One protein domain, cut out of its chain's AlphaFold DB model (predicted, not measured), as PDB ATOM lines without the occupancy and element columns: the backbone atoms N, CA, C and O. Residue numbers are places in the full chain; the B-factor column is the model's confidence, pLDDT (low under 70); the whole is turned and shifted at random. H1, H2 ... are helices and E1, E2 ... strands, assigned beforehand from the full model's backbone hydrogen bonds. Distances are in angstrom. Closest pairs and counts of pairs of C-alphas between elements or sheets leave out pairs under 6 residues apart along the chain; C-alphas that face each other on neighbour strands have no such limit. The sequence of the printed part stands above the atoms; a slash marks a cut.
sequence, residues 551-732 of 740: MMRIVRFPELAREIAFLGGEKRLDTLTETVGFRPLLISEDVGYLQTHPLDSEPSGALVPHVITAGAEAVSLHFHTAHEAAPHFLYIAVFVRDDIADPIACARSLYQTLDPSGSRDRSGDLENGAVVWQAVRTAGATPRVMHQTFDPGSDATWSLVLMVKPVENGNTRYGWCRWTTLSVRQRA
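Overview. This is residues 551 to 732 of the 740 residues of an uncharacterized protein of Eilatimonas milleporae (UniProt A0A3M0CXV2). Two twisted sheets lie face to face as a sandwich, wound as a jelly roll, and H3 covers the face of the five-stranded sheet that is turned away from the other sheet. H1 packs on E3 and E11 of the six-stranded, branched sheet, while H2 only grazes that sheet near E2. The printed part has 182 residues with three named helices and eleven named strands, in the order E1 H1 H2 E2 E3 E4 E5 E6 H3 E7 E8 E9 E10 E11, and the class is mixed, helices and strands. The branched sheet holds E1, E2, E3, E5, E9 and E11; the other runs E4 E10 E6 E8 E7, and the neighbours in both are antiparallel. The whole is compact, with a radius of gyration of the C-alphas of 15.4 A, and it spans 45 by 34 by 31 A.

Along the chain. Begin in the branched sheet with E11, residues 721 to 730: find C-alpha 721 at (219.818, 164.063, 130.123) and go 27.6 A to C-alpha 730 at (206.744, 165.866, 105.925). Its sheet also has E5, residues 616 to 625, 27.5 A long, E9, residues 688 to 693, E3, residues 593 to 596, E2, residues 585 to 588, and E1, residues 551 to 556, which starts at C-alpha 551 (210.744, 166.500, 102.803). In the other sheet look for E4, residues 604 to 612, E10, residues 702 to 710 and 26.0 A long, E6, residues 633 to 641 and 25.7 A long, E8, residues 675 to 682 and 23.0 A long, and E7, residues 666 to 670. The helices are H1, residues 557 to 560, H2, residues 570 to 580, and H3, residues 647 to 657, which runs 15.9 A from C-alpha 647 at (199.739, 170.895, 126.586).

Arrangement. Start at E11, which has three neighbours: E1 beside residues 725 to 730 and E3 beside 721 to 724 lie on one side of it, and E5 on the other side. Look at N 553 and O 728, 2.8 A apart, for E1 and E11; at N 594 and O 723, 2.8 A, for E3 and E11; and at N 620 and O 727, 2.8 A, for E5 and E11. E9 is beside E5, with N 621 and O 690 at 2.8 A, and the hairpin of E2 and E3 has N 595 and O 586 at 2.7 A. The sandwich, two sheets face to face, has facing parts 10.1 A centre to centre and strands at 26 degrees. Its jelly roll, one long hairpin wound over both sheets, nests the antiparallel pairs E3 with E11, E4 with E10, E5 with E9 and E6 with E8. In the second sheet find N 608 and O 704 at 2.7 A for E4 and E10, N 636 and O 707 at 2.8 A for E10 and E6, N 639 and O 676 at 2.7 A for E6 and E8, and N 679 and O 666 at 2.8 A for the hairpin of E7 and E8. E4 bends by 67 degrees at residue 609, and residues 565 to 566 pair antiparallel with its residues 606 to 607. H3 is on this second sheet, two layers with a helix on one face; its closest C-alphas to E10 are those of Ala 651 and Val 705, 6.8 A. E6, H3 and E7 form a split strand-helix-strand unit, two strands running the same way with E8 between them, and its crossover is left-handed. H1 is on the branched sheet at a height over the sheet of 5.8 A, with C-alphas of Phe 557 and Leu 594, the closest to E3, 5.7 A apart. H2 and H3 are apart. In H2 and H3 every O i to N i+4 pair is within hydrogen-bond range, and H1 is too short for such a pair.

Size, cuts and confidence. The two C-alphas farthest apart, those of Thr 579 and Ala 732, are 47.6 A from each other, while those of Met 551 and Ala 732 are 6.1 A apart. The printed part has no cut, and no link between its named elements is long. The mean pLDDT of the printed part is 80.2; look for values under 70 at, among others, residues 551 to 556, 558 to 562 and 713 to 719 of this model.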
ATOM      1  N   MET A 551     209.793 165.570 102.186       42.09
ATOM      2  CA  MET A 551     210.744 166.500 102.803       42.09
ATOM      3  C   MET A 551     211.067 166.034 104.220       42.09
ATOM      4  O   MET A 551     210.164 165.723 104.989       42.09
ATOM      5  N   MET A 552     212.343 165.986 104.596       43.91
ATOM      6  CA  MET A 552     212.742 165.775 105.989       43.91
ATOM      7  C   MET A 552     213.315 167.075 106.545       43.91
ATOM      8  O   MET A 552     214.314 167.592 106.056       43.91
ATOM      9  N   ARG A 553     212.674 167.600 107.583       50.69
ATOM     10  CA  ARG A 553     213.098 168.776 108.333       50.69
ATOM     11  C   ARG A 553     213.854 168.313 109.574       50.69
ATOM     12  O   ARG A 553     213.247 167.803 110.509       50.69
ATOM     13  N   ILE A 554     215.169 168.493 109.596       51.91
ATOM     14  CA  ILE A 554     215.983 168.276 110.798       51.91
ATOM     15  C   ILE A 554     216.065 169.600 111.553       51.91
ATOM     16  O   ILE A 554     216.426 170.618 110.972       51.91
ATOM     17  N   VAL A 555     215.720 169.586 112.835       57.75
ATOM     18  CA  VAL A 555     215.720 170.751 113.716       57.75
ATOM     19  C   VAL A 555     216.647 170.486 114.891       57.75
ATOM     20  O   VAL A 555     216.493 169.500 115.622       57.75
ATOM     21  N   ARG A 556     217.621 171.376 115.089       68.88
ATOM     22  CA  ARG A 556     218.478 171.340 116.277       68.88
ATOM     23  C   ARG A 556     217.840 172.177 117.374       68.88
ATOM     24  O   ARG A 556     217.401 173.294 117.128       68.88
ATOM     25  N   PHE A 557     217.830 171.682 118.607       70.88
ATOM     26  CA  PHE A 557     217.198 172.414 119.708       70.88
ATOM     27  C   PHE A 557     217.749 173.834 119.950       70.88
ATOM     28  O   PHE A 557     216.944 174.706 120.276       70.88
ATOM     29  N   PRO A 558     219.050 174.133 119.745       66.12
ATOM     30  CA  PRO A 558     219.540 175.514 119.782       66.12
ATOM     31  C   PRO A 558     218.869 176.465 118.788       66.12
ATOM     32  O   PRO A 558     218.704 177.642 119.087       66.12
ATOM     33  N   GLU A 559     218.420 175.973 117.632       60.16
ATOM     34  CA  GLU A 559     217.700 176.793 116.646       60.16
ATOM     35  C   GLU A 559     216.316 177.209 117.161       60.16
ATOM     36  O   GLU A 559     215.789 178.235 116.743       60.16
ATOM     37  N   LEU A 560     215.768 176.449 118.115       67.00
ATOM     38  CA  LEU A 560     214.488 176.693 118.776       67.00
ATOM     39  C   LEU A 560     214.648 177.353 120.150       67.00
ATOM     40  O   LEU A 560     213.681 177.451 120.902       67.00
ATOM     41  N   ALA A 561     215.851 177.805 120.523       67.81
ATOM     42  CA  ALA A 561     216.153 178.198 121.900       67.81
ATOM     43  C   ALA A 561     215.206 179.261 122.482       67.81
ATOM     44  O   ALA A 561     214.937 179.258 123.680       67.81
ATOM     45  N   ARG A 562     214.689 180.158 121.632       68.06
ATOM     46  CA  ARG A 562     213.750 181.226 122.018       68.06
ATOM     47  C   ARG A 562     212.311 180.748 122.213       68.06
ATOM     48  O   ARG A 562     211.528 181.448 122.843       68.06
ATOM     49  N   GLU A 563     211.972 179.597 121.648       77.44
ATOM     50  CA  GLU A 563     210.633 179.004 121.672       77.44
ATOM     51  C   GLU A 563     210.512 177.948 122.776       77.44
ATOM     52  O   GLU A 563     209.418 177.675 123.268       77.44
ATOM     53  N   ILE A 564     211.640 177.371 123.197       83.38
ATOM     54  CA  ILE A 564     211.682 176.348 124.237       83.38
ATOM     55  C   ILE A 564     211.372 176.966 125.607       83.38
ATOM     56  O   ILE A 564     212.117 177.799 126.123       83.38
ATOM     57  N   ALA A 565     210.310 176.480 126.246       88.94
ATOM     58  CA  ALA A 565     209.897 176.900 127.581       88.94
ATOM     59  C   ALA A 565     210.113 175.791 128.620       88.94
ATOM     60  O   ALA A 565     209.907 174.608 128.352       88.94
ATOM     61  N   PHE A 566     210.480 176.165 129.848       92.44
ATOM     62  CA  PHE A 566     210.510 175.219 130.966       92.44
ATOM     63  C   PHE A 566     209.093 174.873 131.420       92.44
ATOM     64  O   PHE A 566     208.280 175.771 131.636       92.44
ATOM     65  N   LEU A 567     208.813 173.587 131.657       90.50
ATOM     66  CA  LEU A 567     207.472 173.144 132.063       90.50
ATOM     67  C   LEU A 567     206.987 173.782 133.366       90.50
ATOM     68  O   LEU A 567     205.785 173.955 133.538       90.50
ATOM     69  N   GLY A 568     207.884 174.128 134.294       85.06
ATOM     70  CA  GLY A 568     207.548 174.832 135.538       85.06
ATOM     71  C   GLY A 568     207.377 176.352 135.390       85.06
ATOM     72  O   GLY A 568     206.992 177.009 136.356       85.06
ATOM     73  N   GLY A 569     207.660 176.911 134.212       89.12
ATOM     74  CA  GLY A 569     207.737 178.350 133.958       89.12
ATOM     75  C   GLY A 569     209.080 178.974 134.358       89.12
ATOM     76  O   GLY A 569     209.824 178.442 135.182       89.12
ATOM     77  N   GLU A 570     209.387 180.136 133.781       87.12
ATOM     78  CA  GLU A 570     210.689 180.812 133.917       87.12
ATOM     79  C   GLU A 570     211.041 181.154 135.374       87.12
ATOM     80  O   GLU A 570     212.095 180.765 135.865       87.12
ATOM     81  N   LYS A 571     210.102 181.741 136.130       89.12
ATOM     82  CA  LYS A 571     210.318 182.064 137.555       89.12
ATOM     83  C   LYS A 571     210.707 180.841 138.393       89.12
ATOM     84  O   LYS A 571     211.502 180.941 139.329       89.12
ATOM     85  N   ARG A 572     210.121 179.679 138.084       86.81
ATOM     86  CA  ARG A 572     210.425 178.424 138.778       86.81
ATOM     87  C   ARG A 572     211.791 177.893 138.364       86.81
ATOM     88  O   ARG A 572     212.510 177.404 139.228       86.81
ATOM     89  N   LEU A 573     212.146 178.010 137.083       88.00
ATOM     90  CA  LEU A 573     213.467 177.644 136.578       88.00
ATOM     91  C   LEU A 573     214.568 178.427 137.300       88.00
ATOM     92  O   LEU A 573     215.536 177.818 137.752       88.00
ATOM     93  N   ASP A 574     214.395 179.738 137.468       87.94
ATOM     94  CA  ASP A 574     215.361 180.591 138.169       87.94
ATOM     95  C   ASP A 574     215.487 180.187 139.644       87.94
ATOM     96  O   ASP A 574     216.584 179.911 140.124       87.94
ATOM     97  N   THR A 575     214.350 180.004 140.325       88.12
ATOM     98  CA  THR A 575     214.316 179.544 141.726       88.12
ATOM     99  C   THR A 575     215.028 178.196 141.908       88.12
ATOM    100  O   THR A 575     215.788 177.996 142.857       88.12
ATOM    101  N   LEU A 576     214.790 177.238 141.004       84.50
ATOM    102  CA  LEU A 576     215.441 175.927 141.041       84.50
ATOM    103  C   LEU A 576     216.934 176.027 140.723       84.50
ATOM    104  O   LEU A 576     217.723 175.304 141.320       84.50
ATOM    105  N   THR A 577     217.329 176.932 139.831       84.88
ATOM    106  CA  THR A 577     218.741 177.156 139.498       84.88
ATOM    107  C   THR A 577     219.519 177.638 140.716       84.88
ATOM    108  O   THR A 577     220.598 177.122 140.998       84.88
ATOM    109  N   GLU A 578     218.937 178.557 141.486       84.75
ATOM    110  CA  GLU A 578     219.504 179.023 142.755       84.75
ATOM    111  C   GLU A 578     219.533 177.916 143.819       84.75
ATOM    112  O   GLU A 578     220.514 177.777 144.545       84.75
ATOM    113  N   THR A 579     218.475 177.102 143.899       81.88
ATOM    114  CA  THR A 579     218.328 176.074 144.944       81.88
ATOM    115  C   THR A 579     219.228 174.859 144.710       81.88
ATOM    116  O   THR A 579     219.813 174.328 145.653       81.88
ATOM    117  N   VAL A 580     219.319 174.388 143.465       74.81
ATOM    118  CA  VAL A 580     220.025 173.148 143.099       74.81
ATOM    119  C   VAL A 580     221.458 173.436 142.610       74.81
ATOM    120  O   VAL A 580     222.293 172.537 142.565       74.81
ATOM    121  N   GLY A 581     221.786 174.697 142.300       76.44
ATOM    122  CA  GLY A 581     223.134 175.130 141.913       76.44
ATOM    123  C   GLY A 581     223.490 174.891 140.441       76.44
ATOM    124  O   GLY A 581     224.633 175.102 140.042       76.44
ATOM    125  N   PHE A 582     222.531 174.462 139.619       80.25
ATOM    126  CA  PHE A 582     222.651 174.368 138.164       80.25
ATOM    127  C   PHE A 582     221.280 174.576 137.514       80.25
ATOM    128  O   PHE A 582     220.256 174.400 138.168       80.25
ATOM    129  N   ARG A 583     221.247 174.915 136.218       83.12
ATOM    130  CA  ARG A 583     220.002 175.178 135.478       83.12
ATOM    131  C   ARG A 583     219.323 173.858 135.054       83.12
ATOM    132  O   ARG A 583     219.908 173.136 134.242       83.12
ATOM    133  N   PRO A 584     218.113 173.517 135.554       83.75
ATOM    134  CA  PRO A 584     217.429 172.259 135.206       83.75
ATOM    135  C   PRO A 584     217.068 172.118 133.724       83.75
ATOM    136  O   PRO A 584     216.929 171.006 133.218       83.75
ATOM    137  N   LEU A 585     216.922 173.250 133.040       89.50
ATOM    138  CA  LEU A 585     216.776 173.351 131.599       89.50
ATOM    139  C   LEU A 585     217.944 174.174 131.064       89.50
ATOM    140  O   LEU A 585     218.121 175.326 131.464       89.50
ATOM    141  N   LEU A 586     218.736 173.593 130.173       85.19
ATOM    142  CA  LEU A 586     219.874 174.262 129.553       85.19
ATOM    143  C   LEU A 586     219.890 173.943 128.065       85.19
ATOM    144  O   LEU A 586     219.767 172.787 127.682       85.19
ATOM    145  N   ILE A 587     220.094 174.953 127.230       80.44
ATOM    146  CA  ILE A 587     220.344 174.767 125.802       80.44
ATOM    147  C   ILE A 587     221.814 175.097 125.568       80.44
ATOM    148  O   ILE A 587     222.269 176.178 125.938       80.44
ATOM    149  N   SER A 588     222.567 174.147 125.017       74.31
ATOM    150  CA  SER A 588     223.971 174.339 124.656       74.31
ATOM    151  C   SER A 588     224.067 174.601 123.160       74.31
ATOM    152  O   SER A 588     223.878 173.687 122.357       74.31
ATOM    153  N   GLU A 589     224.359 175.848 122.791       59.50
ATOM    154  CA  GLU A 589     224.575 176.238 121.394       59.50
ATOM    155  C   GLU A 589     225.876 175.637 120.841       59.50
ATOM    156  O   GLU A 589     225.881 175.121 119.726       59.50
ATOM    157  N   ASP A 590     226.938 175.601 121.655       44.19
ATOM    158  CA  ASP A 590     228.263 175.100 121.259       44.19
ATOM    159  C   ASP A 590     228.273 173.599 120.941       44.19
ATOM    160  O   ASP A 590     228.945 173.152 120.014       44.19
ATOM    161  N   VAL A 591     227.534 172.806 121.725       47.53
ATOM    162  CA  VAL A 591     227.530 171.336 121.620       47.53
ATOM    163  C   VAL A 591     226.268 170.816 120.922       47.53
ATOM    164  O   VAL A 591     226.210 169.654 120.527       47.53
ATOM    165  N   GLY A 592     225.257 171.664 120.715       63.72
ATOM    166  CA  GLY A 592     224.109 171.325 119.881       63.72
ATOM    167  C   GLY A 592     223.002 170.528 120.576       63.72
ATOM    168  O   GLY A 592     222.350 169.730 119.910       63.72
ATOM    169  N   TYR A 593     222.783 170.691 121.886       78.88
ATOM    170  CA  TYR A 593     221.780 169.906 122.624       78.88
ATOM    171  C   TYR A 593     220.871 170.737 123.534       78.88
ATOM    172  O   TYR A 593     221.235 171.803 124.030       78.88
ATOM    173  N   LEU A 594     219.696 170.177 123.818       85.00
ATOM    174  CA  LEU A 594     218.802 170.565 124.901       85.00
ATOM    175  C   LEU A 594     218.993 169.607 126.075       85.00
ATOM    176  O   LEU A 594     218.872 168.395 125.929       85.00
ATOM    177  N   GLN A 595     219.266 170.138 127.255       88.62
ATOM    178  CA  GLN A 595     219.383 169.375 128.485       88.62
ATOM    179  C   GLN A 595     218.153 169.591 129.355       88.62
ATOM    180  O   GLN A 595     217.801 170.723 129.681       88.62
ATOM    181  N   THR A 596     217.551 168.483 129.775       90.25
ATOM    182  CA  THR A 596     216.468 168.450 130.763       90.25
ATOM    183  C   THR A 596     216.944 167.688 131.990       90.25
ATOM    184  O   THR A 596     217.544 166.625 131.865       90.25
ATOM    185  N   HIS A 597     216.673 168.192 133.185       84.94
ATOM    186  CA  HIS A 597     217.099 167.549 134.422       84.94
ATOM    187  C   HIS A 597     215.903 166.967 135.191       84.94
ATOM    188  O   HIS A 597     214.983 167.727 135.475       84.94
ATOM    189  N   PRO A 598     215.898 165.684 135.595       83.88
ATOM    190  CA  PRO A 598     214.806 165.099 136.381       83.88
ATOM    191  C   PRO A 598     214.716 165.724 137.779       83.88
ATOM    192  O   PRO A 598     215.733 165.896 138.439       83.88
ATOM    193  N   LEU A 599     213.518 166.050 138.258       80.81
ATOM    194  CA  LEU A 599     213.318 166.517 139.636       80.81
ATOM    195  C   LEU A 599     212.652 165.412 140.463       80.81
ATOM    196  O   LEU A 599     211.849 164.638 139.942       80.81
ATOM    197  N   ASP A 600     212.985 165.347 141.751       72.44
ATOM    198  CA  ASP A 600     212.572 164.240 142.627       72.44
ATOM    199  C   ASP A 600     211.060 164.215 142.902       72.44
ATOM    200  O   ASP A 600     210.476 163.152 143.096       72.44
ATOM    201  N   SER A 601     210.413 165.381 142.932       70.88
ATOM    202  CA  SER A 601     209.017 165.532 143.365       70.88
ATOM    203  C   SER A 601     208.065 166.038 142.283       70.88
ATOM    204  O   SER A 601     206.851 166.025 142.488       70.88
ATOM    205  N   GLU A 602     208.578 166.482 141.135       78.81
ATOM    206  CA  GLU A 602     207.771 167.112 140.092       78.81
ATOM    207  C   GLU A 602     208.325 166.840 138.683       78.81
ATOM    208  O   GLU A 602     209.510 166.542 138.525       78.81
ATOM    209  N   PRO A 603     207.485 166.906 137.636       83.12
ATOM    210  CA  PRO A 603     207.956 166.817 136.263       83.12
ATOM    211  C   PRO A 603     208.853 168.002 135.916       83.12
ATOM    212  O   PRO A 603     208.504 169.162 136.135       83.12
ATOM    213  N   SER A 604     209.984 167.690 135.298       84.00
ATOM    214  CA  SER A 604     210.900 168.661 134.720       84.00
ATOM    215  C   SER A 604     211.159 168.306 133.272       84.00
ATOM    216  O   SER A 604     211.234 167.131 132.898       84.00
ATOM    217  N   GLY A 605     211.241 169.337 132.444       91.44
ATOM    218  CA  GLY A 605     211.230 169.160 131.012       91.44
ATOM    219  C   GLY A 605     211.112 170.464 130.251       91.44
ATOM    220  O   GLY A 605     211.123 171.555 130.830       91.44
ATOM    221  N   ALA A 606     210.970 170.322 128.945       94.62
ATOM    222  CA  ALA A 606     210.873 171.406 127.995       94.62
ATOM    223  C   ALA A 606     209.581 171.278 127.184       94.62
ATOM    224  O   ALA A 606     209.227 170.179 126.765       94.62
ATOM    225  N   LEU A 607     208.903 172.393 126.950       94.25
ATOM    226  CA  LEU A 607     207.872 172.528 125.928       94.25
ATOM    227  C   LEU A 607     208.508 173.185 124.704       94.25
ATOM    228  O   LEU A 607     209.158 174.220 124.830       94.25
ATOM    229  N   VAL A 608     208.290 172.591 123.539       92.31
ATOM    230  CA  VAL A 608     208.674 173.110 122.230       92.31
ATOM    231  C   VAL A 608     207.381 173.303 121.428       92.31
ATOM    232  O   VAL A 608     206.840 172.329 120.893       92.31
ATOM    233  N   PRO A 609     206.811 174.516 121.430       85.06
ATOM    234  CA  PRO A 609     205.497 174.764 120.852       85.06
ATOM    235  C   PRO A 609     205.538 174.673 119.322       85.06
ATOM    236  O   PRO A 609     206.530 175.059 118.710       85.06
ATOM    237  N   HIS A 610     204.462 174.168 118.710       85.25
ATOM    238  CA  HIS A 610     204.226 174.202 117.254       85.25
ATOM    239  C   HIS A 610     205.360 173.630 116.375       85.25
ATOM    240  O   HIS A 610     205.508 173.989 115.204       85.25
ATOM    241  N   VAL A 611     206.200 172.749 116.926       79.56
ATOM    242  CA  VAL A 611     207.440 172.322 116.264       79.56
ATOM    243  C   VAL A 611     207.201 171.310 115.139       79.56
ATOM    244  O   VAL A 611     207.997 171.215 114.202       79.56
ATOM    245  N   ILE A 612     206.089 170.575 115.198       83.94
ATOM    246  CA  ILE A 612     205.666 169.629 114.164       83.94
ATOM    247  C   ILE A 612     204.513 170.275 113.408       83.94
ATOM    248  O   ILE A 612     203.426 170.459 113.948       83.94
ATOM    249  N   THR A 613     204.758 170.649 112.160       79.62
ATOM    250  CA  THR A 613     203.756 171.350 111.353       79.62
ATOM    251  C   THR A 613     202.788 170.378 110.674       79.62
ATOM    252  O   THR A 613     203.060 169.178 110.591       79.62
ATOM    253  N   ALA A 614     201.696 170.920 110.130       76.94
ATOM    254  CA  ALA A 614     200.755 170.196 109.281       76.94
ATOM    255  C   ALA A 614     201.477 169.409 108.169       76.94
ATOM    256  O   ALA A 614     202.491 169.867 107.629       76.94
ATOM    257  N   GLY A 615     200.972 168.213 107.851       71.88
ATOM    258  CA  GLY A 615     201.563 167.326 106.844       71.88
ATOM    259  C   GLY A 615     202.781 166.519 107.312       71.88
ATOM    260  O   GLY A 615     203.430 165.864 106.491       71.88
ATOM    261  N   ALA A 616     203.115 166.543 108.608       73.81
ATOM    262  CA  ALA A 616     204.105 165.639 109.184       73.81
ATOM    263  C   ALA A 616     203.600 164.183 109.172       73.81
ATOM    264  O   ALA A 616     202.517 163.887 109.659       73.81
ATOM    265  N   GLU A 617     204.404 163.265 108.638       77.75
ATOM    266  CA  GLU A 617     204.127 161.821 108.606       77.75
ATOM    267  C   GLU A 617     204.831 161.077 109.744       77.75
ATOM    268  O   GLU A 617     204.363 160.042 110.218       77.75
ATOM    269  N   ALA A 618     206.017 161.543 110.133       81.31
ATOM    270  CA  ALA A 618     206.821 160.887 111.150       81.31
ATOM    271  C   ALA A 618     207.773 161.865 111.829       81.31
ATOM    272  O   ALA A 618     208.222 162.838 111.229       81.31
ATOM    273  N   VAL A 619     208.125 161.568 113.072       80.44
ATOM    274  CA  VAL A 619     209.089 162.307 113.871       80.44
ATOM    275  C   VAL A 619     210.078 161.343 114.502       80.44
ATOM    276  O   VAL A 619     209.698 160.277 114.980       80.44
ATOM    277  N   SER A 620     211.351 161.724 114.511       81.25
ATOM    278  CA  SER A 620     212.416 161.017 115.220       81.25
ATOM    279  C   SER A 620     213.103 161.955 116.207       81.25
ATOM    280  O   SER A 620     213.455 163.080 115.858       81.25
ATOM    281  N   LEU A 621     213.293 161.500 117.440       82.25
ATOM    282  CA  LEU A 621     213.908 162.255 118.527       82.25
ATOM    283  C   LEU A 621     215.138 161.516 119.034       82.25
ATOM    284  O   LEU A 621     215.025 160.410 119.555       82.25
ATOM    285  N   HIS A 622     216.304 162.142 118.909       82.81
ATOM    286  CA  HIS A 622     217.578 161.587 119.350       82.81
ATOM    287  C   HIS A 622     217.939 162.128 120.731       82.81
ATOM    288  O   HIS A 622     217.892 163.339 120.972       82.81
ATOM    289  N   PHE A 623     218.330 161.234 121.632       86.00
ATOM    290  CA  PHE A 623     218.702 161.588 122.996       86.00
ATOM    291  C   PHE A 623     219.726 160.614 123.567       86.00
ATOM    292  O   PHE A 623     219.904 159.497 123.079       86.00
ATOM    293  N   HIS A 624     220.421 161.041 124.610       84.94
ATOM    294  CA  HIS A 624     221.343 160.201 125.356       84.94
ATOM    295  C   HIS A 624     221.551 160.758 126.764       84.94
ATOM    296  O   HIS A 624     221.341 161.946 127.025       84.94
ATOM    297  N   THR A 625     222.025 159.905 127.669       84.75
ATOM    298  CA  THR A 625     222.492 160.366 128.979       84.75
ATOM    299  C   THR A 625     223.948 160.826 128.863       84.75
ATOM    300  O   THR A 625     224.730 160.298 128.078       84.75
ATOM    301  N   ALA A 626     224.328 161.859 129.601       75.94
ATOM    302  CA  ALA A 626     225.596 162.563 129.464       75.94
ATOM    303  C   ALA A 626     226.801 161.788 130.016       75.94
ATOM    304  O   ALA A 626     227.934 162.157 129.723       75.94
ATOM    305  N   HIS A 627     226.571 160.766 130.844       75.62
ATOM    306  CA  HIS A 627     227.622 160.085 131.592       75.62
ATOM    307  C   HIS A 627     227.265 158.616 131.838       75.62
ATOM    308  O   HIS A 627     226.100 158.285 132.058       75.62
ATOM    309  N   GLU A 628     228.265 157.738 131.852       74.31
ATOM    310  CA  GLU A 628     228.070 156.294 132.045       74.31
ATOM    311  C   GLU A 628     227.572 155.938 133.449       74.31
ATOM    312  O   GLU A 628     226.698 155.094 133.599       74.31
ATOM    313  N   ALA A 629     228.062 156.640 134.474       75.69
ATOM    314  CA  ALA A 629     227.620 156.466 135.863       75.69
ATOM    315  C   ALA A 629     226.235 157.070 136.183       75.69
ATOM    316  O   ALA A 629     225.843 157.126 137.348       75.69
ATOM    317  N   ALA A 630     225.520 157.591 135.185       75.69
ATOM    318  CA  ALA A 630     224.207 158.174 135.404       75.69
ATOM    319  C   ALA A 630     223.173 157.081 135.751       75.69
ATOM    320  O   ALA A 630     223.214 155.997 135.158       75.69
ATOM    321  N   PRO A 631     222.237 157.343 136.684       77.56
ATOM    322  CA  PRO A 631     221.220 156.365 137.044       77.56
ATOM    323  C   PRO A 631     220.243 156.134 135.885       77.56
ATOM    324  O   PRO A 631     220.244 156.846 134.878       77.56
ATOM    325  N   HIS A 632     219.391 155.118 136.021       85.38
ATOM    326  CA  HIS A 632     218.395 154.827 134.999       85.38
ATOM    327  C   HIS A 632     217.346 155.943 134.943       85.38
ATOM    328  O   HIS A 632     216.761 156.331 135.960       85.38
ATOM    329  N   PHE A 633     217.062 156.399 133.728       87.88
ATOM    330  CA  PHE A 633     216.056 157.416 133.457       87.88
ATOM    331  C   PHE A 633     215.016 156.895 132.478       87.88
ATOM    332  O   PHE A 633     215.327 156.140 131.553       87.88
ATOM    333  N   LEU A 634     213.781 157.339 132.673       90.12
ATOM    334  CA  LEU A 634     212.712 157.215 131.701       90.12
ATOM    335  C   LEU A 634     212.605 158.549 130.956       90.12
ATOM    336  O   LEU A 634     212.157 159.547 131.523       90.12
ATOM    337  N   TYR A 635     213.047 158.564 129.703       92.88
ATOM    338  CA  TYR A 635     212.863 159.697 128.798       92.88
ATOM    339  C   TYR A 635     211.452 159.624 128.250       92.88
ATOM    340  O   TYR A 635     210.997 158.536 127.906       92.88
ATOM    341  N   ILE A 636     210.761 160.755 128.177       94.69
ATOM    342  CA  ILE A 636     209.358 160.820 127.775       94.69
ATOM    343  C   ILE A 636     209.215 161.949 126.756       94.69
ATOM    344  O   ILE A 636     209.534 163.098 127.058       94.69
ATOM    345  N   ALA A 637     208.723 161.620 125.568       96.50
ATOM    346  CA  ALA A 637     208.291 162.576 124.561       96.50
ATOM    347  C   ALA A 637     206.765 162.520 124.449       96.50
ATOM    348  O   ALA A 637     206.188 161.440 124.316       96.50
ATOM    349  N   VAL A 638     206.115 163.677 124.520       96.31
ATOM    350  CA  VAL A 638     204.663 163.825 124.388       96.31
ATOM    351  C   VAL A 638     204.392 164.809 123.263       96.31
ATOM    352  O   VAL A 638     204.832 165.953 123.309       96.31
ATOM    353  N   PHE A 639     203.673 164.354 122.257       95.31
ATOM    354  CA  PHE A 639     203.216 165.123 121.116       95.31
ATOM    355  C   PHE A 639     201.771 165.520 121.385       95.31
ATOM    356  O   PHE A 639     200.903 164.658 121.515       95.31
ATOM    357  N   VAL A 640     201.522 166.817 121.515       93.94
ATOM    358  CA  VAL A 640     200.207 167.362 121.848       93.94
ATOM    359  C   VAL A 640     199.734 168.218 120.690       93.94
ATOM    360  O   VAL A 640     200.441 169.132 120.272       93.94
ATOM    361  N   ARG A 641     198.550 167.918 120.170       91.94
ATOM    362  CA  ARG A 641     197.931 168.688 119.097       91.94
ATOM    363  C   ARG A 641     197.561 170.088 119.597       91.94
ATOM    364  O   ARG A 641     197.148 170.249 120.742       91.94
ATOM    365  N   ASP A 642     197.718 171.105 118.756       87.12
ATOM    366  CA  ASP A 642     197.591 172.506 119.195       87.12
ATOM    367  C   ASP A 642     196.157 172.952 119.538       87.12
ATOM    368  O   ASP A 642     195.960 174.030 120.095       87.12
ATOM    369  N   ASP A 643     195.145 172.134 119.238       87.38
ATOM    370  CA  ASP A 643     193.767 172.353 119.691       87.38
ATOM    371  C   ASP A 643     193.559 172.001 121.176       87.38
ATOM    372  O   ASP A 643     192.529 172.351 121.761       87.38
ATOM    373  N   ILE A 644     194.540 171.360 121.816       90.69
ATOM    374  CA  ILE A 644     194.570 171.147 123.260       90.69
ATOM    375  C   ILE A 644     195.039 172.427 123.957       90.69
ATOM    376  O   ILE A 644     196.186 172.850 123.838       90.69
ATOM    377  N   ALA A 645     194.144 173.021 124.749       85.31
ATOM    378  CA  ALA A 645     194.355 174.330 125.370       85.31
ATOM    379  C   ALA A 645     195.536 174.397 126.362       85.31
ATOM    380  O   ALA A 645     196.108 175.471 126.546       85.31
ATOM    381  N   ASP A 646     195.887 173.287 127.023       90.62
ATOM    382  CA  ASP A 646     197.002 173.233 127.978       90.62
ATOM    383  C   ASP A 646     197.865 171.970 127.769       90.62
ATOM    384  O   ASP A 646     197.661 170.942 128.431       90.62
ATOM    385  N   PRO A 647     198.857 172.028 126.858       89.94
ATOM    386  CA  PRO A 647     199.739 170.895 126.586       89.94
ATOM    387  C   PRO A 647     200.601 170.511 127.796       89.94
ATOM    388  O   PRO A 647     200.973 169.344 127.954       89.94
ATOM    389  N   ILE A 648     200.891 171.462 128.691       90.62
ATOM    390  CA  ILE A 648     201.689 171.216 129.895       90.62
ATOM    391  C   ILE A 648     200.874 170.402 130.900       90.62
ATOM    392  O   ILE A 648     201.389 169.424 131.444       90.62
ATOM    393  N   ALA A 649     199.615 170.767 131.154       89.25
ATOM    394  CA  ALA A 649     198.754 170.019 132.071       89.25
ATOM    395  C   ALA A 649     198.576 168.560 131.627       89.25
ATOM    396  O   ALA A 649     198.688 167.654 132.459       89.25
ATOM    397  N   CYS A 650     198.385 168.328 130.326       89.19
ATOM    398  CA  CYS A 650     198.262 166.979 129.781       89.19
ATOM    399  C   CYS A 650     199.548 166.159 129.977       89.19
ATOM    400  O   CYS A 650     199.521 165.077 130.572       89.19
ATOM    401  N   ALA A 651     200.703 166.717 129.598       90.56
ATOM    402  CA  ALA A 651     201.993 166.058 129.787       90.56
ATOM    403  C   ALA A 651     202.291 165.758 131.271       90.56
ATOM    404  O   ALA A 651     202.792 164.680 131.601       90.56
ATOM    405  N   ARG A 652     201.932 166.663 132.193       89.94
ATOM    406  CA  ARG A 652     202.078 166.443 133.643       89.94
ATOM    407  C   ARG A 652     201.187 165.315 134.158       89.94
ATOM    408  O   ARG A 652     201.647 164.527 134.982       89.94
ATOM    409  N   SER A 653     199.941 165.228 133.688       89.50
ATOM    410  CA  SER A 653     199.034 164.131 134.047       89.50
ATOM    411  C   SER A 653     199.611 162.786 133.601       89.50
ATOM    412  O   SER A 653     199.763 161.873 134.415       89.50
ATOM    413  N   LEU A 654     200.075 162.703 132.349       90.12
ATOM    414  CA  LEU A 654     200.742 161.510 131.832       90.12
ATOM    415  C   LEU A 654     201.980 161.150 132.669       90.12
ATOM    416  O   LEU A 654     202.109 160.009 133.113       90.12
ATOM    417  N   TYR A 655     202.849 162.121 132.965       90.25
ATOM    418  CA  TYR A 655     204.052 161.916 133.779       90.25
ATOM    419  C   TYR A 655     203.747 161.276 135.143       90.25
ATOM    420  O   TYR A 655     204.505 160.425 135.616       90.25
ATOM    421  N   GLN A 656     202.640 161.661 135.786       87.94
ATOM    422  CA  GLN A 656     202.230 161.108 137.080       87.94
ATOM    423  C   GLN A 656     201.770 159.650 136.976       87.94
ATOM    424  O   GLN A 656     202.068 158.864 137.874       87.94
ATOM    425  N   THR A 657     201.105 159.273 135.882       87.44
ATOM    426  CA  THR A 657     200.593 157.903 135.679       87.44
ATOM    427  C   THR A 657     201.663 156.899 135.246       87.44
ATOM    428  O   THR A 657     201.518 155.699 135.480       87.44
ATOM    429  N   LEU A 658     202.756 157.367 134.636       88.00
ATOM    430  CA  LEU A 658     203.821 156.496 134.147       88.00
ATOM    431  C   LEU A 658     204.647 155.914 135.299       88.00
ATOM    432  O   LEU A 658     205.440 156.617 135.922       88.00
ATOM    433  N   ASP A 659     204.505 154.615 135.551       83.88
ATOM    434  CA  ASP A 659     205.366 153.879 136.482       83.88
ATOM    435  C   ASP A 659     206.774 153.687 135.881       83.88
ATOM    436  O   ASP A 659     206.901 152.971 134.876       83.88
ATOM    437  N   PRO A 660     207.825 154.293 136.470       79.50
ATOM    438  CA  PRO A 660     209.173 154.228 135.928       79.50
ATOM    439  C   PRO A 660     209.888 152.901 136.237       79.50
ATOM    440  O   PRO A 660     210.909 152.614 135.617       79.50
ATOM    441  N   SER A 661     209.351 152.061 137.133       75.75
ATOM    442  CA  SER A 661     209.949 150.766 137.497       75.75
ATOM    443  C   SER A 661     209.804 149.687 136.410       75.75
ATOM    444  O   SER A 661     210.491 148.662 136.442       75.75
ATOM    445  N   GLY A 662     208.974 149.941 135.393       69.81
ATOM    446  CA  GLY A 662     208.810 149.076 134.227       69.81
ATOM    447  C   GLY A 662     210.115 148.810 133.465       69.81
ATOM    448  O   GLY A 662     210.988 149.669 133.343       69.81
ATOM    449  N   SER A 663     210.257 147.600 132.923       56.75
ATOM    450  CA  SER A 663     211.461 147.161 132.198       56.75
ATOM    451  C   SER A 663     211.430 147.411 130.685       56.75
ATOM    452  O   SER A 663     212.357 146.993 129.997       56.75
ATOM    453  N   ARG A 664     210.379 148.043 130.143       71.81
ATOM    454  CA  ARG A 664     210.151 148.143 128.692       71.81
ATOM    455  C   ARG A 664     209.838 149.561 128.244       71.81
ATOM    456  O   ARG A 664     209.203 150.308 128.989       71.81
ATOM    457  N   ASP A 665     210.224 149.854 127.007       82.00
ATOM    458  CA  ASP A 665     209.766 151.019 126.257       82.00
ATOM    459  C   ASP A 665     208.244 150.968 126.097       82.00
ATOM    460  O   ASP A 665     207.640 149.894 125.986       82.00
ATOM    461  N   ARG A 666     207.613 152.136 126.154       85.38
ATOM    462  CA  ARG A 666     206.161 152.291 126.128       85.38
ATOM    463  C   ARG A 666     205.786 153.387 125.149       85.38
ATOM    464  O   ARG A 666     206.503 154.371 125.006       85.38
ATOM    465  N   SER A 667     204.633 153.242 124.530       90.12
ATOM    466  CA  SER A 667     203.991 154.296 123.760       90.12
ATOM    467  C   SER A 667     202.492 154.225 123.984       90.12
ATOM    468  O   SER A 667     201.964 153.196 124.422       90.12
ATOM    469  N   GLY A 668     201.802 155.320 123.711       88.75
ATOM    470  CA  GLY A 668     200.360 155.368 123.841       88.75
ATOM    471  C   GLY A 668     199.757 156.587 123.173       88.75
ATOM    472  O   GLY A 668     200.452 157.499 122.731       88.75
ATOM    473  N   ASP A 669     198.436 156.561 123.133       88.81
ATOM    474  CA  ASP A 669     197.577 157.573 122.544       88.81
ATOM    475  C   ASP A 669     196.466 157.877 123.561       88.81
ATOM    476  O   ASP A 669     195.947 156.964 124.217       88.81
ATOM    477  N   LEU A 670     196.161 159.157 123.746       86.50
ATOM    478  CA  LEU A 670     195.071 159.666 124.562       86.50
ATOM    479  C   LEU A 670     194.218 160.641 123.736       86.50
ATOM    480  O   LEU A 670     194.679 161.260 122.779       86.50
ATOM    481  N   GLU A 671     192.965 160.817 124.166       79.44
ATOM    482  CA  GLU A 671     192.053 161.822 123.600       79.44
ATOM    483  C   GLU A 671     191.847 161.678 122.076       79.44
ATOM    484  O   GLU A 671     191.808 162.658 121.336       79.44
ATOM    485  N   ASN A 672     191.668 160.434 121.608       80.12
ATOM    486  CA  ASN A 672     191.428 160.088 120.199       80.12
ATOM    487  C   ASN A 672     192.531 160.591 119.249       80.12
ATOM    488  O   ASN A 672     192.235 161.177 118.204       80.12
ATOM    489  N   GLY A 673     193.794 160.405 119.614       81.12
ATOM    490  CA  GLY A 673     194.934 160.834 118.820       81.12
ATOM    491  C   GLY A 673     195.411 162.238 119.137       81.12
ATOM    492  O   GLY A 673     196.495 162.579 118.698       81.12
ATOM    493  N   ALA A 674     194.677 163.064 119.889       86.38
ATOM    494  CA  ALA A 674     195.103 164.444 120.153       86.38
ATOM    495  C   ALA A 674     196.391 164.528 120.994       86.38
ATOM    496  O   ALA A 674     197.098 165.538 120.955       86.38
ATOM    497  N   VAL A 675     196.715 163.465 121.733       90.75
ATOM    498  CA  VAL A 675     197.942 163.360 122.519       90.75
ATOM    499  C   VAL A 675     198.579 162.004 122.270       90.75
ATOM    500  O   VAL A 675     198.035 160.970 122.647       90.75
ATOM    501  N   VAL A 676     199.777 162.007 121.702       92.75
ATOM    502  CA  VAL A 676     200.548 160.791 121.436       92.75
ATOM    503  C   VAL A 676     201.848 160.854 122.214       92.75
ATOM    504  O   VAL A 676     202.454 161.914 122.325       92.75
ATOM    505  N   TRP A 677     202.302 159.750 122.793       94.69
ATOM    506  CA  TRP A 677     203.500 159.770 123.624       94.69
ATOM    507  C   TRP A 677     204.339 158.509 123.489       94.69
ATOM    508  O   TRP A 677     203.839 157.417 123.215       94.69
ATOM    509  N   GLN A 678     205.630 158.670 123.753       94.62
ATOM    510  CA  GLN A 678     206.600 157.590 123.819       94.62
ATOM    511  C   GLN A 678     207.500 157.780 125.040       94.62
ATOM    512  O   GLN A 678     207.908 158.893 125.366       94.62
ATOM    513  N   ALA A 679     207.807 156.685 125.727       92.88
ATOM    514  CA  ALA A 679     208.702 156.656 126.866       92.88
ATOM    515  C   ALA A 679     209.724 155.527 126.713       92.88
ATOM    516  O   ALA A 679     209.353 154.372 126.502       92.88
ATOM    517  N   VAL A 680     211.007 155.856 126.836       91.19
ATOM    518  CA  VAL A 680     212.127 154.928 126.632       91.19
ATOM    519  C   VAL A 680     213.005 154.936 127.870       91.19
ATOM    520  O   VAL A 680     213.401 155.998 128.364       91.19
ATOM    521  N   ARG A 681     213.310 153.745 128.388       88.44
ATOM    522  CA  ARG A 681     214.193 153.598 129.550       88.44
ATOM    523  C   ARG A 681     215.634 153.480 129.072       88.44
ATOM    524  O   ARG A 681     215.955 152.626 128.254       88.44
ATOM    525  N   THR A 682     216.525 154.299 129.618       83.81
ATOM    526  CA  THR A 682     217.950 154.261 129.270       83.81
ATOM    527  C   THR A 682     218.843 154.268 130.506       83.81
ATOM    528  O   THR A 682     218.440 154.717 131.583       83.81
ATOM    529  N   ALA A 683     220.051 153.737 130.335       77.88
ATOM    530  CA  ALA A 683     221.105 153.659 131.335       77.88
ATOM    531  C   ALA A 683     222.451 154.002 130.687       77.88
ATOM    532  O   ALA A 683     222.702 153.634 129.532       77.88
ATOM    533  N   GLY A 684     223.299 154.707 131.435       72.38
ATOM    534  CA  GLY A 684     224.605 155.158 130.962       72.38
ATOM    535  C   GLY A 684     224.543 156.050 129.717       72.38
ATOM    536  O   GLY A 684     223.473 156.495 129.293       72.38
ATOM    537  N   ALA A 685     225.703 156.312 129.111       73.00
ATOM    538  CA  ALA A 685     225.852 157.254 128.001       73.00
ATOM    539  C   ALA A 685     225.413 156.702 126.628       73.00
ATOM    540  O   ALA A 685     225.969 157.067 125.596       73.00
ATOM    541  N   THR A 686     224.411 155.821 126.604       71.94
ATOM    542  CA  THR A 686     223.957 155.140 125.386       71.94
ATOM    543  C   THR A 686     223.038 156.051 124.560       71.94
ATOM    544  O   THR A 686     221.986 156.454 125.072       71.94
ATOM    545  N   PRO A 687     223.368 156.354 123.289       77.88
ATOM    546  CA  PRO A 687     222.463 157.051 122.381       77.88
ATOM    547  C   PRO A 687     221.216 156.224 122.072       77.88
ATOM    548  O   PRO A 687     221.288 155.011 121.877       77.88
ATOM    549  N   ARG A 688     220.062 156.885 122.023       82.19
ATOM    550  CA  ARG A 688     218.752 156.285 121.758       82.19
ATOM    551  C   ARG A 688     217.928 157.187 120.845       82.19
ATOM    552  O   ARG A 688     218.193 158.385 120.727       82.19
ATOM    553  N   VAL A 689     216.924 156.586 120.208       80.19
ATOM    554  CA  VAL A 689     215.995 157.278 119.312       80.19
ATOM    555  C   VAL A 689     214.560 156.894 119.665       80.19
ATOM    556  O   VAL A 689     214.271 155.730 119.932       80.19
ATOM    557  N   MET A 690     213.677 157.886 119.698       86.50
ATOM    558  CA  MET A 690     212.223 157.727 119.740       86.50
ATOM    559  C   MET A 690     211.664 158.000 118.348       86.50
ATOM    560  O   MET A 690     212.078 158.966 117.712       86.50
ATOM    561  N   HIS A 691     210.721 157.177 117.897       84.62
ATOM    562  CA  HIS A 691     210.084 157.297 116.591       84.62
ATOM    563  C   HIS A 691     208.571 157.344 116.764       84.62
ATOM    564  O   HIS A 691     207.974 156.405 117.290       84.62
ATOM    565  N   GLN A 692     207.961 158.417 116.270       87.19
ATOM    566  CA  GLN A 692     206.519 158.601 116.260       87.19
ATOM    567  C   GLN A 692     206.025 158.753 114.827       87.19
ATOM    568  O   GLN A 692     206.605 159.501 114.047       87.19
ATOM    569  N   THR A 693     204.944 158.066 114.480       84.88
ATOM    570  CA  THR A 693     204.246 158.258 113.202       84.88
ATOM    571  C   THR A 693     202.949 159.020 113.429       84.88
ATOM    572  O   THR A 693     202.330 158.909 114.488       84.88
ATOM    573  N   PHE A 694     202.566 159.821 112.446       80.69
ATOM    574  CA  PHE A 694     201.329 160.590 112.435       80.69
ATOM    575  C   PHE A 694     200.503 160.163 111.226       80.69
ATOM    576  O   PHE A 694     201.049 159.676 110.233       80.69
ATOM    577  N   ASP A 695     199.186 160.331 111.314       76.44
ATOM    578  CA  ASP A 695     198.297 160.024 110.198       76.44
ATOM    579  C   ASP A 695     198.644 160.925 108.987       76.44
ATOM    580  O   ASP A 695     198.581 162.153 109.119       76.44
ATOM    581  N   PRO A 696     199.005 160.365 107.811       56.97
ATOM    582  CA  PRO A 696     199.437 161.120 106.626       56.97
ATOM    583  C   PRO A 696     198.408 162.103 106.033       56.97
ATOM    584  O   PRO A 696     198.720 162.786 105.051       56.97
ATOM    585  N   GLY A 697     197.179 162.133 106.562       56.28
ATOM    586  CA  GLY A 697     196.111 163.078 106.209       56.28
ATOM    587  C   GLY A 697     195.823 164.152 107.265       56.28
ATOM    588  O   GLY A 697     194.851 164.888 107.120       56.28
ATOM    589  N   SER A 698     196.612 164.227 108.338       66.44
ATOM    590  CA  SER A 698     196.408 165.198 109.412       66.44
ATOM    591  C   SER A 698     197.014 166.564 109.065       66.44
ATOM    592  O   SER A 698     198.236 166.724 109.017       66.44
ATOM    593  N   ASP A 699     196.158 167.576 108.913       74.06
ATOM    594  CA  ASP A 699     196.562 168.991 108.823       74.06
ATOM    595  C   ASP A 699     196.863 169.606 110.201       74.06
ATOM    596  O   ASP A 699     196.973 170.822 110.356       74.06
ATOM    597  N   ALA A 700     196.976 168.775 111.236       81.44
ATOM    598  CA  ALA A 700     197.195 169.257 112.580       81.44
ATOM    599  C   ALA A 700     198.665 169.603 112.834       81.44
ATOM    600  O   ALA A 700     199.579 168.857 112.474       81.44
ATOM    601  N   THR A 701     198.873 170.722 113.518       86.19
ATOM    602  CA  THR A 701     200.149 171.120 114.105       86.19
ATOM    603  C   THR A 701     200.255 170.584 115.536       86.19
ATOM    604  O   THR A 701     199.247 170.431 116.238       86.19
ATOM    605  N   TRP A 702     201.476 170.252 115.957       90.69
ATOM    606  CA  TRP A 702     201.738 169.640 117.254       90.69
ATOM    607  C   TRP A 702     202.882 170.326 117.983       90.69
ATOM    608  O   TRP A 702     203.959 170.593 117.436       90.69
ATOM    609  N   SER A 703     202.653 170.508 119.271       92.75
ATOM    610  CA  SER A 703     203.638 170.886 120.261       92.75
ATOM    611  C   SER A 703     204.311 169.640 120.842       92.75
ATOM    612  O   SER A 703     203.689 168.591 121.018       92.75
ATOM    613  N   LEU A 704     205.598 169.746 121.154       95.56
ATOM    614  CA  LEU A 704     206.393 168.662 121.724       95.56
ATOM    615  C   LEU A 704     206.750 168.984 123.173       95.56
ATOM    616  O   LEU A 704     207.367 170.005 123.458       95.56
ATOM    617  N   VAL A 705     206.433 168.079 124.089       96.38
ATOM    618  CA  VAL A 705     206.869 168.133 125.481       96.38
ATOM    619  C   VAL A 705     207.887 167.028 125.744       96.38
ATOM    620  O   VAL A 705     207.604 165.845 125.574       96.38
ATOM    621  N   LEU A 706     209.076 167.424 126.187       96.31
ATOM    622  CA  LEU A 706     210.191 166.548 126.527       96.31
ATOM    623  C   LEU A 706     210.357 166.513 128.038       96.31
ATOM    624  O   LEU A 706     210.575 167.551 128.655       96.31
ATOM    625  N   MET A 707     210.280 165.336 128.645       94.44
ATOM    626  CA  MET A 707     210.400 165.150 130.090       94.44
ATOM    627  C   MET A 707     211.343 164.004 130.408       94.44
ATOM    628  O   MET A 707     211.540 163.090 129.607       94.44
ATOM    629  N   VAL A 708     211.882 164.022 131.623       91.19
ATOM    630  CA  VAL A 708     212.646 162.893 132.148       91.19
ATOM    631  C   VAL A 708     212.195 162.566 133.561       91.19
ATOM    632  O   VAL A 708     212.071 163.459 134.398       91.19
ATOM    633  N   LYS A 709     211.973 161.275 133.821       89.00
ATOM    634  CA  LYS A 709     211.588 160.737 135.127       89.00
ATOM    635  C   LYS A 709     212.692 159.822 135.674       89.00
ATOM    636  O   LYS A 709     213.155 158.943 134.941       89.00
ATOM    637  N   PRO A 710     213.133 159.992 136.932       86.94
ATOM    638  CA  PRO A 710     214.085 159.070 137.546       86.94
ATOM    639  C   PRO A 710     213.418 157.712 137.814       86.94
ATOM    640  O   PRO A 710     212.251 157.655 138.205       86.94
ATOM    641  N   VAL A 711     214.143 156.614 137.570       83.19
ATOM    642  CA  VAL A 711     213.639 155.247 137.818       83.19
ATOM    643  C   VAL A 711     213.862 154.796 139.257       83.19
ATOM    644  O   VAL A 711     213.033 154.085 139.820       83.19
ATOM    645  N   GLU A 712     214.960 155.230 139.864       74.56
ATOM    646  CA  GLU A 712     215.319 154.919 141.244       74.56
ATOM    647  C   GLU A 712     215.352 156.207 142.068       74.56
ATOM    648  O   GLU A 712     215.683 157.273 141.543       74.56
ATOM    649  N   ASN A 713     215.061 156.106 143.371       62.12
ATOM    650  CA  ASN A 713     215.286 157.186 144.338       62.12
ATOM    651  C   ASN A 713     216.800 157.329 144.581       62.12
ATOM    652  O   ASN A 713     217.328 156.928 145.618       62.12
ATOM    653  N   GLY A 714     217.507 157.818 143.566       57.69
ATOM    654  CA  GLY A 714     218.947 158.028 143.536       57.69
ATOM    655  C   GLY A 714     219.289 159.506 143.382       57.69
ATOM    656  O   GLY A 714     218.454 160.331 143.042       57.69
ATOM    657  N   ASN A 715     220.545 159.844 143.654       57.47
ATOM    658  CA  ASN A 715     221.027 161.219 143.749       57.47
ATOM    659  C   ASN A 715     220.973 161.957 142.385       57.47
ATOM    660  O   ASN A 715     221.913 161.883 141.590       57.47
ATOM    661  N   THR A 716     219.901 162.702 142.117       62.59
ATOM    662  CA  THR A 716     219.666 163.518 140.906       62.59
ATOM    663  C   THR A 716     220.420 164.859 140.967       62.59
ATOM    664  O   THR A 716     219.871 165.923 140.738       62.59
ATOM    665  N   ARG A 717     221.709 164.858 141.329       59.22
ATOM    666  CA  ARG A 717     222.470 166.110 141.557       59.22
ATOM    667  C   ARG A 717     223.148 166.711 140.319       59.22
ATOM    668  O   ARG A 717     223.842 167.712 140.467       59.22
ATOM    669  N   TYR A 718     222.999 166.127 139.127       62.91
ATOM    670  CA  TYR A 718     223.754 166.545 137.937       62.91
ATOM    671  C   TYR A 718     222.918 166.534 136.654       62.91
ATOM    672  O   TYR A 718     222.037 165.701 136.473       62.91
ATOM    673  N   GLY A 719     223.252 167.424 135.712       57.91
ATOM    674  CA  GLY A 719     222.693 167.495 134.354       57.91
ATOM    675  C   GLY A 719     222.924 166.236 133.520       57.91
ATOM    676  O   GLY A 719     223.859 166.191 132.727       57.91
ATOM    677  N   TRP A 720     222.077 165.219 133.681       70.56
ATOM    678  CA  TRP A 720     222.301 163.927 133.038       70.56
ATOM    679  C   TRP A 720     221.703 163.794 131.638       70.56
ATOM    680  O   TRP A 720     222.236 163.012 130.866       70.56
ATOM    681  N   CYS A 721     220.625 164.490 131.276       85.00
ATOM    682  CA  CYS A 721     219.818 164.063 130.123       85.00
ATOM    683  C   CYS A 721     219.883 165.042 128.961       85.00
ATOM    684  O   CYS A 721     219.602 166.225 129.147       85.00
ATOM    685  N   ARG A 722     220.232 164.552 127.767       88.31
ATOM    686  CA  ARG A 722     220.465 165.373 126.573       88.31
ATOM    687  C   ARG A 722     219.590 164.922 125.411       88.31
ATOM    688  O   ARG A 722     219.602 163.753 125.043       88.31
ATOM    689  N   TRP A 723     218.903 165.875 124.801       87.81
ATOM    690  CA  TRP A 723     218.167 165.756 123.547       87.81
ATOM    691  C   TRP A 723     218.970 166.474 122.467       87.81
ATOM    692  O   TRP A 723     219.294 167.652 122.618       87.81
ATOM    693  N   THR A 724     219.344 165.777 121.402       78.88
ATOM    694  CA  THR A 724     220.309 166.299 120.423       78.88
ATOM    695  C   THR A 724     219.636 166.740 119.133       78.88
ATOM    696  O   THR A 724     219.957 167.799 118.607       78.88
ATOM    697  N   THR A 725     218.690 165.952 118.621       75.38
ATOM    698  CA  THR A 725     218.096 166.195 117.298       75.38
ATOM    699  C   THR A 725     216.616 165.839 117.276       75.38
ATOM    700  O   THR A 725     216.222 164.801 117.808       75.38
ATOM    701  N   LEU A 726     215.821 166.681 116.615       75.12
ATOM    702  CA  LEU A 726     214.444 166.411 116.219       75.12
ATOM    703  C   LEU A 726     214.384 166.345 114.687       75.12
ATOM    704  O   LEU A 726     214.711 167.319 114.020       75.12
ATOM    705  N   SER A 727     213.937 165.232 114.124       69.44
ATOM    706  CA  SER A 727     213.757 165.061 112.679       69.44
ATOM    707  C   SER A 727     212.276 164.895 112.376       69.44
ATOM    708  O   SER A 727     211.658 163.967 112.884       69.44
ATOM    709  N   VAL A 728     211.702 165.765 111.551       71.62
ATOM    710  CA  VAL A 728     210.291 165.751 111.149       71.62
ATOM    711  C   VAL A 728     210.207 165.404 109.665       71.62
ATOM    712  O   VAL A 728     210.666 166.162 108.815       71.62
ATOM    713  N   ARG A 729     209.625 164.257 109.329       71.88
ATOM    714  CA  ARG A 729     209.313 163.874 107.951       71.88
ATOM    715  C   ARG A 729     207.962 164.463 107.568       71.88
ATOM    716  O   ARG A 729     206.974 164.196 108.241       71.88
ATOM    717  N   GLN A 730     207.923 165.219 106.482       68.69
ATOM    718  CA  GLN A 730     206.744 165.866 105.925       68.69
ATOM    719  C   GLN A 730     206.444 165.342 104.525       68.69
ATOM    720  O   GLN A 730     207.340 165.030 103.730       68.69
ATOM    721  N   ARG A 731     205.158 165.293 104.199       61.47
ATOM    722  CA  ARG A 731     204.688 165.102 102.833       61.47
ATOM    723  C   ARG A 731     204.940 166.390 102.039       61.47
ATOM    724  O   ARG A 731     204.656 167.470 102.547       61.47
ATOM    725  N   ALA A 732     205.448 166.311 100.801       51.78
ATOM    726  CA  ALA A 732     205.399 167.487  99.928       51.78
ATOM    727  C   ALA A 732     203.942 167.892  99.747       51.78
ATOM    728  O   ALA A 732     203.134 167.104  99.245       51.78
TER     729      ALA A 732